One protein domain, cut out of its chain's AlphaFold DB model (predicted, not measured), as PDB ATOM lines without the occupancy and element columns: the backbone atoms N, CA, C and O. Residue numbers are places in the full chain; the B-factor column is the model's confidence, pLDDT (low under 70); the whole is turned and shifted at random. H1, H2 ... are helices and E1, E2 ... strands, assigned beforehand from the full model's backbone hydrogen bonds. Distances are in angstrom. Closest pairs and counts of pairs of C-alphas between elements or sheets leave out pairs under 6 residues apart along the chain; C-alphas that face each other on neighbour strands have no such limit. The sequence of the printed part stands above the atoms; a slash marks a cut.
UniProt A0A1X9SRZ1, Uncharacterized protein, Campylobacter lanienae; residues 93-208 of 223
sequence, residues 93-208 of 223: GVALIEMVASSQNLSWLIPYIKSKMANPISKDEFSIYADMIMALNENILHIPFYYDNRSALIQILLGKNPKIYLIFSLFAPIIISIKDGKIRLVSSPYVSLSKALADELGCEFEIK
ATOM      1  N   GLY A  93     253.396 192.436 230.983       93.00
ATOM      2  CA  GLY A  93     251.996 192.211 230.622       93.00
ATOM      3  C   GLY A  93     251.108 193.441 230.826       93.00
ATOM      4  O   GLY A  93     250.242 193.711 229.996       93.00
ATOM      5  N   VAL A  94     251.348 194.239 231.875       92.81
ATOM      6  CA  VAL A  94     250.605 195.493 232.117       92.81
ATOM      7  C   VAL A  94     250.846 196.504 230.996       92.81
ATOM      8  O   VAL A  94     249.884 197.060 230.468       92.81
ATOM      9  N   ALA A  95     252.101 196.690 230.578       93.81
ATOM     10  CA  ALA A  95     252.449 197.606 229.495       93.81
ATOM     11  C   ALA A  95     251.790 197.180 228.174       93.81
ATOM     12  O   ALA A  95     251.229 198.009 227.457       93.81
ATOM     13  N   LEU A  96     251.763 195.874 227.882       95.44
ATOM     14  CA  LEU A  96     251.070 195.354 226.704       95.44
ATOM     15  C   LEU A  96     249.557 195.630 226.748       95.44
ATOM     16  O   LEU A  96     248.968 196.005 225.732       95.44
ATOM     17  N   ILE A  97     248.921 195.483 227.913       94.56
ATOM     18  CA  ILE A  97     247.497 195.803 228.095       94.56
ATOM     19  C   ILE A  97     247.239 197.290 227.829       94.56
ATOM     20  O   ILE A  97     246.259 197.633 227.165       94.56
ATOM     21  N   GLU A  98     248.109 198.177 228.311       93.19
ATOM     22  CA  GLU A  98     248.001 199.621 228.080       93.19
ATOM     23  C   GLU A  98     248.189 199.991 226.608       93.19
ATOM     24  O   GLU A  98     247.418 200.798 226.077       93.19
ATOM     25  N   MET A  99     249.145 199.358 225.922       94.50
ATOM     26  CA  MET A  99     249.329 199.510 224.477       94.50
ATOM     27  C   MET A  99     248.072 199.093 223.710       94.50
ATOM     28  O   MET A  99     247.613 199.829 222.837       94.50
ATOM     29  N   VAL A 100     247.479 197.944 224.053       93.75
ATOM     30  CA  VAL A 100     246.223 197.464 223.449       93.75
ATOM     31  C   VAL A 100     245.086 198.448 223.708       93.75
ATOM     32  O   VAL A 100     244.380 198.818 222.774       93.75
ATOM     33  N   ALA A 101     244.927 198.911 224.948       90.19
ATOM     34  CA  ALA A 101     243.856 199.829 225.331       90.19
ATOM     35  C   ALA A 101     243.977 201.215 224.675       90.19
ATOM     36  O   ALA A 101     242.964 201.877 224.462       90.19
ATOM     37  N   SER A 102     245.199 201.649 224.364       90.88
ATOM     38  CA  SER A 102     245.484 202.959 223.757       90.88
ATOM     39  C   SER A 102     245.527 202.919 222.226       90.88
ATOM     40  O   SER A 102     245.644 203.957 221.577       90.88
ATOM     41  N   SER A 103     245.443 201.728 221.632       90.25
ATOM     42  CA  SER A 103     245.528 201.544 220.188       90.25
ATOM     43  C   SER A 103     244.174 201.734 219.506       90.25
ATOM     44  O   SER A 103     243.174 201.152 219.914       90.25
ATOM     45  N   GLN A 104     244.150 202.476 218.395       85.38
ATOM     46  CA  GLN A 104     242.953 202.586 217.544       85.38
ATOM     47  C   GLN A 104     242.655 201.292 216.770       85.38
ATOM     48  O   GLN A 104     241.507 201.006 216.444       85.38
ATOM     49  N   ASN A 105     243.691 200.509 216.453       89.56
ATOM     50  CA  ASN A 105     243.579 199.204 215.808       89.56
ATOM     51  C   ASN A 105     244.697 198.273 216.298       89.56
ATOM     52  O   ASN A 105     245.721 198.734 216.794       89.56
ATOM     53  N   LEU A 106     244.509 196.963 216.126       91.94
ATOM     54  CA  LEU A 106     245.428 195.933 216.627       91.94
ATOM     55  C   LEU A 106     246.250 195.261 215.513       91.94
ATOM     56  O   LEU A 106     246.720 194.139 215.690       91.94
ATOM     57  N   SER A 107     246.445 195.919 214.363       92.69
ATOM     58  CA  SER A 107     247.214 195.343 213.240       92.69
ATOM     59  C   SER A 107     248.671 195.016 213.604       92.69
ATOM     60  O   SER A 107     249.258 194.086 213.055       92.69
ATOM     61  N   TRP A 108     249.234 195.736 214.578       95.12
ATOM     62  CA  TRP A 108     250.589 195.555 215.101       95.12
ATOM     63  C   TRP A 108     250.747 194.327 216.008       95.12
ATOM     64  O   TRP A 108     251.868 193.860 216.208       95.12
ATOM     65  N   LEU A 109     249.651 193.787 216.552       95.12
ATOM     66  CA  LEU A 109     249.693 192.791 217.622       95.12
ATOM     67  C   LEU A 109     250.284 191.455 217.158       95.12
ATOM     68  O   LEU A 109     251.168 190.914 217.815       95.12
ATOM     69  N   ILE A 110     249.845 190.934 216.010       95.31
ATOM     70  CA  ILE A 110     250.384 189.678 215.466       95.31
ATOM     71  C   ILE A 110     251.878 189.818 215.113       95.31
ATOM     72  O   ILE A 110     252.654 188.962 215.541       95.31
ATOM     73  N   PRO A 111     252.324 190.862 214.381       96.50
ATOM     74  CA  PRO A 111     253.750 191.115 214.168       96.50
ATOM     75  C   PRO A 111     254.558 191.221 215.467       96.50
ATOM     76  O   PRO A 111     255.635 190.634 215.557       96.50
ATOM     77  N   TYR A 112     254.027 191.916 216.478       96.00
ATOM     78  CA  TYR A 112     254.659 192.057 217.792       96.00
ATOM     79  C   TYR A 112     254.836 190.705 218.495       96.00
ATOM     80  O   TYR A 112     255.930 190.376 218.945       96.00
ATOM     81  N   ILE A 113     253.786 189.882 218.544       96.25
ATOM     82  CA  ILE A 113     253.863 188.559 219.175       96.25
ATOM     83  C   ILE A 113     254.860 187.667 218.423       96.25
ATOM     84  O   ILE A 113     255.693 187.011 219.045       96.25
ATOM     85  N   LYS A 114     254.836 187.681 217.084       95.44
ATOM     86  CA  LYS A 114     255.781 186.909 216.262       95.44
ATOM     87  C   LYS A 114     257.236 187.308 216.513       95.44
ATOM     88  O   LYS A 114     258.086 186.427 216.597       95.44
ATOM     89  N   SER A 115     257.534 188.603 216.647       95.69
ATOM     90  CA  SER A 115     258.907 189.054 216.907       95.69
ATOM     91  C   SER A 115     259.400 188.615 218.288       95.69
ATOM     92  O   SER A 115     260.545 188.175 218.413       95.69
ATOM     93  N   LYS A 116     258.520 188.650 219.299       95.31
ATOM     94  CA  LYS A 116     258.797 188.152 220.650       95.31
ATOM     95  C   LYS A 116     258.986 186.635 220.698       95.31
ATOM     96  O   LYS A 116     259.884 186.161 221.382       95.31
ATOM     97  N   MET A 117     258.215 185.871 219.923       94.69
ATOM     98  CA  MET A 117     258.424 184.422 219.781       94.69
ATOM     99  C   MET A 117     259.725 184.070 219.054       94.69
ATOM    100  O   MET A 117     260.304 183.027 219.337       94.69
ATOM    101  N   ALA A 118     260.174 184.898 218.106       94.94
ATOM    102  CA  ALA A 118     261.424 184.666 217.383       94.94
ATOM    103  C   ALA A 118     262.665 184.939 218.248       94.94
ATOM    104  O   ALA A 118     263.709 184.338 218.013       94.94
ATOM    105  N   ASN A 119     262.549 185.824 219.246       94.06
ATOM    106  CA  ASN A 119     263.643 186.211 220.139       94.06
ATOM    107  C   ASN A 119     263.186 186.226 221.612       94.06
ATOM    108  O   ASN A 119     263.159 187.294 222.229       94.06
ATOM    109  N   PRO A 120     262.781 185.075 222.177       91.88
ATOM    110  CA  PRO A 120     262.279 185.023 223.540       91.88
ATOM    111  C   PRO A 120     263.433 185.113 224.545       91.88
ATOM    112  O   PRO A 120     264.482 184.492 224.363       91.88
ATOM    113  N   ILE A 121     263.221 185.828 225.646       92.00
ATOM    114  CA  ILE A 121     264.157 185.916 226.775       92.00
ATOM    115  C   ILE A 121     264.168 184.590 227.548       92.00
ATOM    116  O   ILE A 121     265.187 184.195 228.115       92.00
ATOM    117  N   SER A 122     263.040 183.870 227.571       94.69
ATOM    118  CA  SER A 122     262.914 182.588 228.267       94.69
ATOM    119  C   SER A 122     261.927 181.628 227.598       94.69
ATOM    120  O   SER A 122     261.089 182.014 226.780       94.69
ATOM    121  N   LYS A 123     261.985 180.351 227.998       93.75
ATOM    122  CA  LYS A 123     260.999 179.332 227.599       93.75
ATOM    123  C   LYS A 123     259.576 179.709 228.026       93.75
ATOM    124  O   LYS A 123     258.627 179.433 227.292       93.75
ATOM    125  N   ASP A 124     259.439 180.324 229.197       94.62
ATOM    126  CA  ASP A 124     258.151 180.770 229.722       94.62
ATOM    127  C   ASP A 124     257.597 181.909 228.870       94.62
ATOM    128  O   ASP A 124     256.452 181.829 228.434       94.62
ATOM    129  N   GLU A 125     258.421 182.903 228.532       94.62
ATOM    130  CA  GLU A 125     258.016 184.003 227.653       94.62
ATOM    131  C   GLU A 125     257.585 183.487 226.272       94.62
ATOM    132  O   GLU A 125     256.505 183.836 225.791       94.62
ATOM    133  N   PHE A 126     258.367 182.589 225.663       95.50
ATOM    134  CA  PHE A 126     257.979 181.942 224.408       95.50
ATOM    135  C   PHE A 126     256.623 181.235 224.527       95.50
ATOM    136  O   PHE A 126     255.763 181.388 223.661       95.50
ATOM    137  N   SER A 127     256.427 180.470 225.606       94.94
ATOM    138  CA  SER A 127     255.198 179.704 225.836       94.94
ATOM    139  C   SER A 127     253.984 180.616 225.999       94.94
ATOM    140  O   SER A 127     252.934 180.312 225.436       94.94
ATOM    141  N   ILE A 128     254.132 181.747 226.699       96.12
ATOM    142  CA  ILE A 128     253.075 182.757 226.823       96.12
ATOM    143  C   ILE A 128     252.691 183.263 225.438       96.12
ATOM    144  O   ILE A 128     251.527 183.178 225.066       96.12
ATOM    145  N   TYR A 129     253.652 183.749 224.652       96.75
ATOM    146  CA  TYR A 129     253.356 184.298 223.328       96.75
ATOM    147  C   TYR A 129     252.797 183.248 222.354       96.75
ATOM    148  O   TYR A 129     251.933 183.576 221.540       96.75
ATOM    149  N   ALA A 130     253.211 181.984 222.465       95.50
ATOM    150  CA  ALA A 130     252.596 180.885 221.725       95.50
ATOM    151  C   ALA A 130     251.117 180.702 222.111       95.50
ATOM    152  O   ALA A 130     250.256 180.649 221.230       95.50
ATOM    153  N   ASP A 131     250.810 180.687 223.412       95.75
ATOM    154  CA  ASP A 131     249.436 180.611 223.920       95.75
ATOM    155  C   ASP A 131     248.606 181.828 223.465       95.75
ATOM    156  O   ASP A 131     247.443 181.681 223.089       95.75
ATOM    157  N   MET A 132     249.212 183.018 223.387       96.69
ATOM    158  CA  MET A 132     248.568 184.212 222.826       96.69
ATOM    159  C   MET A 132     248.180 184.039 221.357       96.69
ATOM    160  O   MET A 132     247.072 184.414 220.980       96.69
ATOM    161  N   ILE A 133     249.060 183.479 220.516       95.75
ATOM    162  CA  ILE A 133     248.737 183.197 219.107       95.75
ATOM    163  C   ILE A 133     247.607 182.172 219.000       95.75
ATOM    164  O   ILE A 133     246.695 182.358 218.192       95.75
ATOM    165  N   MET A 134     247.639 181.116 219.816       95.38
ATOM    166  CA  MET A 134     246.582 180.102 219.829       95.38
ATOM    167  C   MET A 134     245.230 180.707 220.219       95.38
ATOM    168  O   MET A 134     244.245 180.483 219.522       95.38
ATOM    169  N   ALA A 135     245.190 181.528 221.269       96.38
ATOM    170  CA  ALA A 135     243.977 182.231 221.675       96.38
ATOM    171  C   ALA A 135     243.486 183.211 220.595       96.38
ATOM    172  O   ALA A 135     242.287 183.293 220.321       96.38
ATOM    173  N   LEU A 136     244.402 183.919 219.922       95.44
ATOM    174  CA  LEU A 136     244.051 184.849 218.845       95.44
ATOM    175  C   LEU A 136     243.422 184.146 217.638       95.44
ATOM    176  O   LEU A 136     242.587 184.755 216.970       95.44
ATOM    177  N   ASN A 137     243.749 182.876 217.381       93.38
ATOM    178  CA  ASN A 137     243.075 182.071 216.357       93.38
ATOM    179  C   ASN A 137     241.576 181.865 216.663       93.38
ATOM    180  O   ASN A 137     240.770 181.692 215.753       93.38
ATOM    181  N   GLU A 138     241.187 181.954 217.935       94.25
ATOM    182  CA  GLU A 138     239.795 181.948 218.402       94.25
ATOM    183  C   GLU A 138     239.233 183.372 218.594       94.25
ATOM    184  O   GLU A 138     238.182 183.565 219.203       94.25
ATOM    185  N   ASN A 139     239.914 184.393 218.054       95.12
ATOM    186  CA  ASN A 139     239.633 185.819 218.250       95.12
ATOM    187  C   ASN A 139     239.704 186.273 219.715       95.12
ATOM    188  O   ASN A 139     239.035 187.235 220.098       95.12
ATOM    189  N   ILE A 140     240.510 185.612 220.546       96.81
ATOM    190  CA  ILE A 140     240.676 185.963 221.955       96.81
ATOM    191  C   ILE A 140     242.093 186.475 222.183       96.81
ATOM    192  O   ILE A 140     243.072 185.748 222.056       96.81
ATOM    193  N   LEU A 141     242.222 187.736 222.578       96.94
ATOM    194  CA  LEU A 141     243.475 188.229 223.135       96.94
ATOM    195  C   LEU A 141     243.620 187.680 224.553       96.94
ATOM    196  O   LEU A 141     242.764 187.943 225.387       96.94
ATOM    197  N   HIS A 142     244.688 186.941 224.825       96.94
ATOM    198  CA  HIS A 142     245.015 186.373 226.132       96.94
ATOM    199  C   HIS A 142     246.276 187.056 226.663       96.94
ATOM    200  O   HIS A 142     247.272 187.075 225.962       96.94
ATOM    201  N   ILE A 143     246.257 187.660 227.853       96.88
ATOM    202  CA  ILE A 143     247.460 188.277 228.436       96.88
ATOM    203  C   ILE A 143     247.531 187.912 229.923       96.88
ATOM    204  O   ILE A 143     246.786 188.491 230.723       96.88
ATOM    205  N   PRO A 144     248.393 186.960 230.324       95.94
ATOM    206  CA  PRO A 144     248.722 186.743 231.726       95.94
ATOM    207  C   PRO A 144     249.716 187.817 232.186       95.94
ATOM    208  O   PRO A 144     250.692 188.093 231.497       95.94
ATOM    209  N   PHE A 145     249.490 188.431 233.343       94.75
ATOM    210  CA  PHE A 145     250.315 189.543 233.836       94.75
ATOM    211  C   PHE A 145     250.432 189.534 235.361       94.75
ATOM    212  O   PHE A 145     249.656 188.865 236.049       94.75
ATOM    213  N   TYR A 146     251.412 190.255 235.904       90.94
ATOM    214  CA  TYR A 146     251.480 190.516 237.339       90.94
ATOM    215  C   TYR A 146     250.759 191.812 237.678       90.94
ATOM    216  O   TYR A 146     250.916 192.831 237.009       90.94
ATOM    217  N   TYR A 147     249.989 191.783 238.759       86.69
ATOM    218  CA  TYR A 147     249.407 192.980 239.345       86.69
ATOM    219  C   TYR A 147     249.341 192.813 240.857       86.69
ATOM    220  O   TYR A 147     248.807 191.814 241.340       86.69
ATOM    221  N   ASP A 148     249.896 193.774 241.602       82.75
ATOM    222  CA  ASP A 148     249.914 193.748 243.072       82.75
ATOM    223  C   ASP A 148     250.511 192.435 243.635       82.75
ATOM    224  O   ASP A 148     249.913 191.736 244.453       82.75
ATOM    225  N   ASN A 149     251.680 192.042 243.105       83.44
ATOM    226  CA  ASN A 149     252.414 190.805 243.431       83.44
ATOM    227  C   ASN A 149     251.603 189.505 243.283       83.44
ATOM    228  O   ASN A 149     251.950 188.466 243.852       83.44
ATOM    229  N   ARG A 150     250.518 189.539 242.508       87.06
ATOM    230  CA  ARG A 150     249.655 188.393 242.231       87.06
ATOM    231  C   ARG A 150     249.585 188.160 240.735       87.06
ATOM    232  O   ARG A 150     249.543 189.102 239.948       87.06
ATOM    233  N   SER A 151     249.549 186.888 240.350       91.50
ATOM    234  CA  SER A 151     249.257 186.540 238.968       91.50
ATOM    235  C   SER A 151     247.818 186.912 238.618       91.50
ATOM    236  O   SER A 151     246.882 186.716 239.401       91.50
ATOM    237  N   ALA A 152     247.671 187.482 237.438       93.06
ATOM    238  CA  ALA A 152     246.445 188.019 236.894       93.06
ATOM    239  C   ALA A 152     246.304 187.558 235.441       93.06
ATOM    240  O   ALA A 152     247.264 187.117 234.802       93.06
ATOM    241  N   LEU A 153     245.085 187.638 234.927       95.06
ATOM    242  CA  LEU A 153     244.775 187.281 233.555       95.06
ATOM    243  C   LEU A 153     243.697 188.206 233.021       95.06
ATOM    244  O   LEU A 153     242.642 188.352 233.638       95.06
ATOM    245  N   ILE A 154     243.948 188.776 231.849       96.00
ATOM    246  CA  ILE A 154     242.919 189.414 231.040       96.00
ATOM    247  C   ILE A 154     242.740 188.617 229.753       96.00
ATOM    248  O   ILE A 154     243.708 188.188 229.121       96.00
ATOM    249  N   GLN A 155     241.485 188.412 229.373       97.12
ATOM    250  CA  GLN A 155     241.126 187.894 228.066       97.12
ATOM    251  C   GLN A 155     240.081 188.785 227.422       97.12
ATOM    252  O   GLN A 155     239.127 189.191 228.081       97.12
ATOM    253  N   ILE A 156     240.246 189.072 226.136       96.31
ATOM    254  CA  ILE A 156     239.334 189.927 225.380       96.31
ATOM    255  C   ILE A 156     238.890 189.171 224.135       96.31
ATOM    256  O   ILE A 156     239.698 188.928 223.244       96.31
ATOM    257  N   LEU A 157     237.605 188.823 224.066       96.00
ATOM    258  CA  LEU A 157     236.983 188.361 222.830       96.00
ATOM    259  C   LEU A 157     236.836 189.555 221.883       96.00
ATOM    260  O   LEU A 157     236.133 190.519 222.196       96.00
ATOM    261  N   LEU A 158     237.495 189.483 220.736       91.25
ATOM    262  CA  LEU A 158     237.465 190.485 219.678       91.25
ATOM    263  C   LEU A 158     236.274 190.213 218.736       91.25
ATOM    264  O   LEU A 158     235.916 189.062 218.490       91.25
ATOM    265  N   GLY A 159     235.646 191.262 218.194       86.44
ATOM    266  CA  GLY A 159     234.581 191.138 217.184       86.44
ATOM    267  C   GLY A 159     233.262 191.829 217.549       86.44
ATOM    268  O   GLY A 159     233.255 192.857 218.219       86.44
ATOM    269  N   LYS A 160     232.130 191.288 217.066       81.75
ATOM    270  CA  LYS A 160     230.807 191.951 217.127       81.75
ATOM    271  C   LYS A 160     230.210 192.070 218.535       81.75
ATOM    272  O   LYS A 160     229.455 192.999 218.780       81.75
ATOM    273  N   ASN A 161     230.540 191.150 219.445       88.19
ATOM    274  CA  ASN A 161     230.057 191.158 220.831       88.19
ATOM    275  C   ASN A 161     231.240 190.979 221.791       88.19
ATOM    276  O   ASN A 161     231.442 189.868 222.296       88.19
ATOM    277  N   PRO A 162     232.060 192.024 222.000       92.94
ATOM    278  CA  PRO A 162     233.259 191.890 222.802       92.94
ATOM    279  C   PRO A 162     232.935 191.504 224.240       92.94
ATOM    280  O   PRO A 162     231.978 191.994 224.850       92.94
ATOM    281  N   LYS A 163     233.769 190.631 224.794       96.25
ATOM    282  CA  LYS A 163     233.720 190.237 226.200       96.25
ATOM    283  C   LYS A 163     235.103 190.357 226.795       96.25
ATOM    284  O   LYS A 163     236.073 189.971 226.154       96.25
ATOM    285  N   ILE A 164     235.175 190.853 228.019       95.94
ATOM    286  CA  ILE A 164     236.413 190.926 228.784       95.94
ATOM    287  C   ILE A 164     236.267 189.995 229.971       95.94
ATOM    288  O   ILE A 164     235.416 190.223 230.825       95.94
ATOM    289  N   TYR A 165     237.088 188.958 230.023       96.12
ATOM    290  CA  TYR A 165     237.295 188.182 231.233       96.12
ATOM    291  C   TYR A 165     238.502 188.733 231.978       96.12
ATOM    292  O   TYR A 165     239.523 189.045 231.359       96.12
ATOM    293  N   LEU A 166     238.384 188.866 233.294       93.19
ATOM    294  CA  LEU A 166     239.431 189.465 234.101       93.19
ATOM    295  C   LEU A 166     239.544 188.786 235.470       93.19
ATOM    296  O   LEU A 166     238.560 188.653 236.200       93.19
ATOM    297  N   ILE A 167     240.772 188.416 235.822       89.81
ATOM    298  CA  ILE A 167     241.219 188.112 237.183       89.81
ATOM    299  C   ILE A 167     242.369 189.067 237.486       89.81
ATOM    300  O   ILE A 167     243.364 189.051 236.767       89.81
ATOM    301  N   PHE A 168     242.274 189.867 238.546       81.88
ATOM    302  CA  PHE A 168     243.357 190.756 238.973       81.88
ATOM    303  C   PHE A 168     243.258 191.069 240.473       81.88
ATOM    304  O   PHE A 168     242.170 191.285 241.005       81.88
ATOM    305  N   SER A 169     244.412 191.100 241.149       73.88
ATOM    306  CA  SER A 169     244.538 191.363 242.592       73.88
ATOM    307  C   SER A 169     243.570 190.528 243.458       73.88
ATOM    308  O   SER A 169     243.649 189.297 243.457       73.88
ATOM    309  N   LEU A 170     242.708 191.200 244.230       70.25
ATOM    310  CA  LEU A 170     241.779 190.641 245.211       70.25
ATOM    311  C   LEU A 170     240.402 190.307 244.628       70.25
ATOM    312  O   LEU A 170     239.604 189.659 245.305       70.25
ATOM    313  N   PHE A 171     240.105 190.743 243.403       77.06
ATOM    314  CA  PHE A 171     238.793 190.526 242.819       77.06
ATOM    315  C   PHE A 171     238.627 189.088 242.352       77.06
ATOM    316  O   PHE A 171     239.466 188.536 241.635       77.06
ATOM    317  N   ALA A 172     237.492 188.505 242.732       86.69
ATOM    318  CA  ALA A 172     237.028 187.278 242.118       86.69
ATOM    319  C   ALA A 172     236.881 187.463 240.595       86.69
ATOM    320  O   ALA A 172     236.684 188.591 240.134       86.69
ATOM    321  N   PRO A 173     236.956 186.375 239.808       91.75
ATOM    322  CA  PRO A 173     236.852 186.457 238.359       91.75
ATOM    323  C   PRO A 173     235.571 187.167 237.908       91.75
ATOM    324  O   PRO A 173     234.494 186.927 238.466       91.75
ATOM    325  N   ILE A 174     235.688 188.000 236.873       93.75
ATOM    326  CA  ILE A 174     234.563 188.729 236.276       93.75
ATOM    327  C   ILE A 174     234.518 188.554 234.759       93.75
ATOM    328  O   ILE A 174     235.551 188.368 234.114       93.75
ATOM    329  N   ILE A 175     233.318 188.675 234.189       96.19
ATOM    330  CA  ILE A 175     233.104 188.892 232.755       96.19
ATOM    331  C   ILE A 175     232.378 190.217 232.561       96.19
ATOM    332  O   ILE A 175     231.367 190.480 233.205       96.19
ATOM    333  N   ILE A 176     232.871 191.032 231.638       95.44
ATOM    334  CA  ILE A 176     232.252 192.279 231.202       95.44
ATOM    335  C   ILE A 176     231.817 192.091 229.752       95.44
ATOM    336  O   ILE A 176     232.648 191.794 228.894       95.44
ATOM    337  N   SER A 177     230.530 192.261 229.464       95.56
ATOM    338  CA  SER A 177     230.002 192.228 228.097       95.56
ATOM    339  C   SER A 177     229.839 193.642 227.555       95.56
ATOM    340  O   SER A 177     229.258 194.509 228.214       95.56
ATOM    341  N   ILE A 178     230.329 193.863 226.340       93.38
ATOM    342  CA  ILE A 178     230.270 195.143 225.637       93.38
ATOM    343  C   ILE A 178     229.320 194.992 224.451       93.38
ATOM    344  O   ILE A 178     229.396 194.021 223.698       93.38
ATOM    345  N   LYS A 179     228.425 195.963 224.281       90.94
ATOM    346  CA  LYS A 179     227.494 196.036 223.154       90.94
ATOM    347  C   LYS A 179     227.392 197.483 222.686       90.94
ATOM    348  O   LYS A 179     227.315 198.387 223.513       90.94
ATOM    349  N   ASP A 180     227.444 197.698 221.373       86.69
ATOM    350  CA  ASP A 180     227.341 199.028 220.752       86.69
ATOM    351  C   ASP A 180     228.347 200.047 221.335       86.69
ATOM    352  O   ASP A 180     228.029 201.206 221.593       86.69
ATOM    353  N   GLY A 181     229.572 199.581 221.612       83.56
ATOM    354  CA  GLY A 181     230.652 200.393 222.187       83.56
ATOM    355  C   GLY A 181     230.486 200.746 223.670       83.56
ATOM    356  O   GLY A 181     231.302 201.494 224.207       83.56
ATOM    357  N   LYS A 182     229.463 200.218 224.352       89.56
ATOM    358  CA  LYS A 182     229.183 200.482 225.769       89.56
ATOM    359  C   LYS A 182     229.264 199.210 226.600       89.56
ATOM    360  O   LYS A 182     228.900 198.124 226.148       89.56
ATOM    361  N   ILE A 183     229.719 199.354 227.841       93.12
ATOM    362  CA  ILE A 183     229.651 198.274 228.827       93.12
ATOM    363  C   ILE A 183     228.176 198.036 229.144       93.12
ATOM    364  O   ILE A 183     227.463 198.960 229.528       93.12
ATOM    365  N   ARG A 184     227.711 196.803 228.936       94.81
ATOM    366  CA  ARG A 184     226.298 196.451 229.070       94.81
ATOM    367  C   ARG A 184     226.018 195.654 230.333       94.81
ATOM    368  O   ARG A 184     225.022 195.927 230.994       94.81
ATOM    369  N   LEU A 185     226.877 194.686 230.634       95.75
ATOM    370  CA  LEU A 185     226.646 193.709 231.692       95.75
ATOM    371  C   LEU A 185     227.959 193.323 232.367       95.75
ATOM    372  O   LEU A 185     228.938 193.032 231.674       95.75
ATOM    373  N   VAL A 186     227.949 193.263 233.696       94.44
ATOM    374  CA  VAL A 186     229.020 192.670 234.502       94.44
ATOM    375  C   VAL A 186     228.510 191.415 235.201       94.44
ATOM    376  O   VAL A 186     227.475 191.431 235.865       94.44
ATOM    377  N   SER A 187     229.270 190.333 235.086       94.69
ATOM    378  CA  SER A 187     228.937 189.027 235.645       94.69
ATOM    379  C   SER A 187     230.049 188.554 236.571       94.69
ATOM    380  O   SER A 187     231.223 188.558 236.199       94.69
ATOM    381  N   SER A 188     229.679 188.100 237.763       92.94
ATOM    382  CA  SER A 188     230.585 187.431 238.698       92.94
ATOM    383  C   SER A 188     229.796 186.473 239.597       92.94
ATOM    384  O   SER A 188     228.572 186.608 239.710       92.94
ATOM    385  N   PRO A 189     230.455 185.523 240.280       90.69
ATOM    386  CA  PRO A 189     229.770 184.647 241.225       90.69
ATOM    387  C   PRO A 189     229.407 185.349 242.545       90.69
ATOM    388  O   PRO A 189     228.806 184.725 243.419       90.69
ATOM    389  N   TYR A 190     229.743 186.634 242.703       89.81
ATOM    390  CA  TYR A 190     229.574 187.381 243.944       89.81
ATOM    391  C   TYR A 190     228.684 188.608 243.743       89.81
ATOM    392  O   TYR A 190     229.039 189.545 243.033       89.81
ATOM    393  N   VAL A 191     227.548 188.645 244.441       89.12
ATOM    394  CA  VAL A 191     226.565 189.737 244.327       89.12
ATOM    395  C   VAL A 191     227.170 191.102 244.654       89.12
ATOM    396  O   VAL A 191     226.961 192.053 243.909       89.12
ATOM    397  N   SER A 192     227.938 191.196 245.747       86.06
ATOM    398  CA  SER A 192     228.558 192.454 246.183       86.06
ATOM    399  C   SER A 192     229.543 192.998 245.149       86.06
ATOM    400  O   SER A 192     229.549 194.198 244.897       86.06
ATOM    401  N   LEU A 193     230.318 192.118 244.508       87.56
ATOM    402  CA  LEU A 193     231.243 192.484 243.439       87.56
ATOM    403  C   LEU A 193     230.507 192.926 242.176       87.56
ATOM    404  O   LEU A 193     230.776 194.006 241.655       87.56
ATOM    405  N   SER A 194     229.571 192.100 241.701       90.44
ATOM    406  CA  SER A 194     228.780 192.378 240.503       90.44
ATOM    407  C   SER A 194     228.061 193.725 240.613       90.44
ATOM    408  O   SER A 194     228.140 194.536 239.695       90.44
ATOM    409  N   LYS A 195     227.425 193.988 241.762       89.38
ATOM    410  CA  LYS A 195     226.717 195.240 242.029       89.38
ATOM    411  C   LYS A 195     227.666 196.441 242.086       89.38
ATOM    412  O   LYS A 195     227.444 197.404 241.367       89.38
ATOM    413  N   ALA A 196     228.744 196.362 242.872       87.25
ATOM    414  CA  ALA A 196     229.697 197.468 243.001       87.25
ATOM    415  C   ALA A 196     230.329 197.861 241.655       87.25
ATOM    416  O   ALA A 196     230.522 199.042 241.373       87.25
ATOM    417  N   LEU A 197     230.634 196.875 240.806       87.88
ATOM    418  CA  LEU A 197     231.161 197.127 239.468       87.88
ATOM    419  C   LEU A 197     230.109 197.713 238.528       87.88
ATOM    420  O   LEU A 197     230.436 198.616 237.765       87.88
ATOM    421  N   ALA A 198     228.872 197.220 238.565       90.19
ATOM    422  CA  ALA A 198     227.792 197.780 237.759       90.19
ATOM    423  C   ALA A 198     227.475 199.232 238.127       90.19
ATOM    424  O   ALA A 198     227.291 200.044 237.222       90.19
ATOM    425  N   ASP A 199     227.487 199.565 239.419       88.50
ATOM    426  CA  ASP A 199     227.269 200.928 239.904       88.50
ATOM    427  C   ASP A 199     228.371 201.881 239.388       88.50
ATOM    428  O   ASP A 199     228.066 202.941 238.845       88.50
ATOM    429  N   GLU A 200     229.651 201.487 239.462       87.44
ATOM    430  CA  GLU A 200     230.780 202.303 238.965       87.44
ATOM    431  C   GLU A 200     230.834 202.391 237.427       87.44
ATOM    432  O   GLU A 200     231.267 203.400 236.858       87.44
ATOM    433  N   LEU A 201     230.433 201.327 236.726       87.31
ATOM    434  CA  LEU A 201     230.476 201.254 235.261       87.31
ATOM    435  C   LEU A 201     229.183 201.743 234.592       87.31
ATOM    436  O   LEU A 201     229.170 201.902 233.369       87.31
ATOM    437  N   GLY A 202     228.127 202.007 235.366       90.81
ATOM    438  CA  GLY A 202     226.826 202.454 234.874       90.81
ATOM    439  C   GLY A 202     226.130 201.418 233.986       90.81
ATOM    440  O   GLY A 202     225.606 201.773 232.928       90.81
ATOM    441  N   CYS A 203     226.165 200.139 234.369       93.19
ATOM    442  CA  CYS A 203     225.634 199.034 233.567       93.19
ATOM    443  C   CYS A 203     224.771 198.058 234.382       93.19
ATOM    444  O   CYS A 203     224.607 198.208 235.588       93.19
ATOM    445  N   GLU A 204     224.207 197.043 233.726       95.81
ATOM    446  CA  GLU A 204     223.488 195.966 234.416       95.81
ATOM    447  C   GLU A 204     224.482 194.981 235.054       95.81
ATOM    448  O   GLU A 204     225.653 194.909 234.657       95.81
ATOM    449  N   PHE A 205     224.019 194.187 236.021       94.88
ATOM    450  CA  PHE A 205     224.794 193.071 236.559       94.88
ATOM    451  C   PHE A 205     224.002 191.771 236.600       94.88
ATOM    452  O   PHE A 205     222.782 191.766 236.743       94.88
ATOM    453  N   GLU A 206     224.728 190.658 236.548       95.00
ATOM    454  CA  GLU A 206     224.198 189.326 236.818       95.00
ATOM    455  C   GLU A 206     225.102 188.560 237.793       95.00
ATOM    456  O   GLU A 206     226.293 188.853 237.970       95.00
ATOM    457  N   ILE A 207     224.517 187.557 238.443       93.62
ATOM    458  CA  ILE A 207     225.234 186.646 239.335       93.62
ATOM    459  C   ILE A 207     225.373 185.322 238.599       93.62
ATOM    460  O   ILE A 207     224.386 184.628 238.360       93.62
ATOM    461  N   LYS A 208     226.598 184.978 238.216       92.75
ATOM    462  CA  LYS A 208     226.871 183.787 237.414       92.75
ATOM    463  C   LYS A 208     228.279 183.279 237.682       92.75
ATOM    464  O   LYS A 208     229.201 184.069 237.866       92.75
TER     465      LYS A 208
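What this domain is: This is residues 93 to 208 of the 223 residues of an uncharacterized protein of Campylobacter lanienae (UniProt A0A1X9SRZ1). Picture a twisted wall of six strands, with a helical hairpin, H2 and H3, extending it past its edge strand E1; H3 is beside E1, and H2 is beyond H3. Two separate helices cover parts of one face, H1 over E1 and H4 over E5 near the other edge, and E3 between them has no helix over it. The printed part has 116 residues with four named helices and six named strands, in the order H1 H2 H3 E1 E2 E3 E4 E5 H4 E6, of mixed class. The sheet runs E1 E2 E3 E4 E5 E6 and is mixed, with E5 and E6 parallel and the other neighbours antiparallel. The whole is compact, with a radius of gyration of the C-alphas of 15.3 A and spans of 44 by 32 by 22 A.

How they stand to each other: Start at H1, residues 93 to 102, which stands up from the sheet over E1, residues 140 to 147, at a height of 9.5 A; the closest C-alphas are those of Gly 93 and Phe 145, 4.5 A apart. Next, H2, residues 109 to 118, and H3, residues 123 to 137, touch as a hairpin, closest at C-alphas 117 and 126, 5.3 A apart; they run opposite ways at a shallow tilt of 32 degrees, only just short of steep. H3 stands at the sheet's level, with C-alphas 132 and 142 5.3 A apart. E1, E2 at 150 to 157, E3 at 163 to 168, E4 at 171 to 179 and E5 at 182 to 188 form a meander, each strand the antiparallel neighbour of the one before. Look for N 143 and O 154 at 2.9 A, N 155 and O 165 at 2.9 A, N 164 and O 176 at 2.8 A, and N 177 and O 185 at 2.8 A, each within hydrogen-bond range. E5, H4 at 191 to 201 and E6 at 204 to 207 make a strand-helix-strand unit, two parallel neighbour strands with a helix between, its crossover right-handed; N 206 and O 186 are 2.9 A apart. H4 lies over E5, 7.5 A high and along the strands, on the same face as H1, which gives two layers, helices on one face of a sheet. In H1, H2, H3 and H4 every O i to N i+4 pair is within hydrogen-bond range.

Where its parts are: Find C-alpha 93 at (251.996, 192.211, 230.622), where H1 begins. H3 spans 21.3 A, E1 20.7 A, E2 23.2 A and E4 23.3 A from first to last C-alpha. E6 ends at C-alpha 207, (225.234, 186.646, 239.335).

The domain as a whole: The C-alphas farthest apart, those of Asn 119 and Val 191, are 44.4 A apart. The printed part has no cut, no link is long, and no printed residue is under 70 in pLDDT.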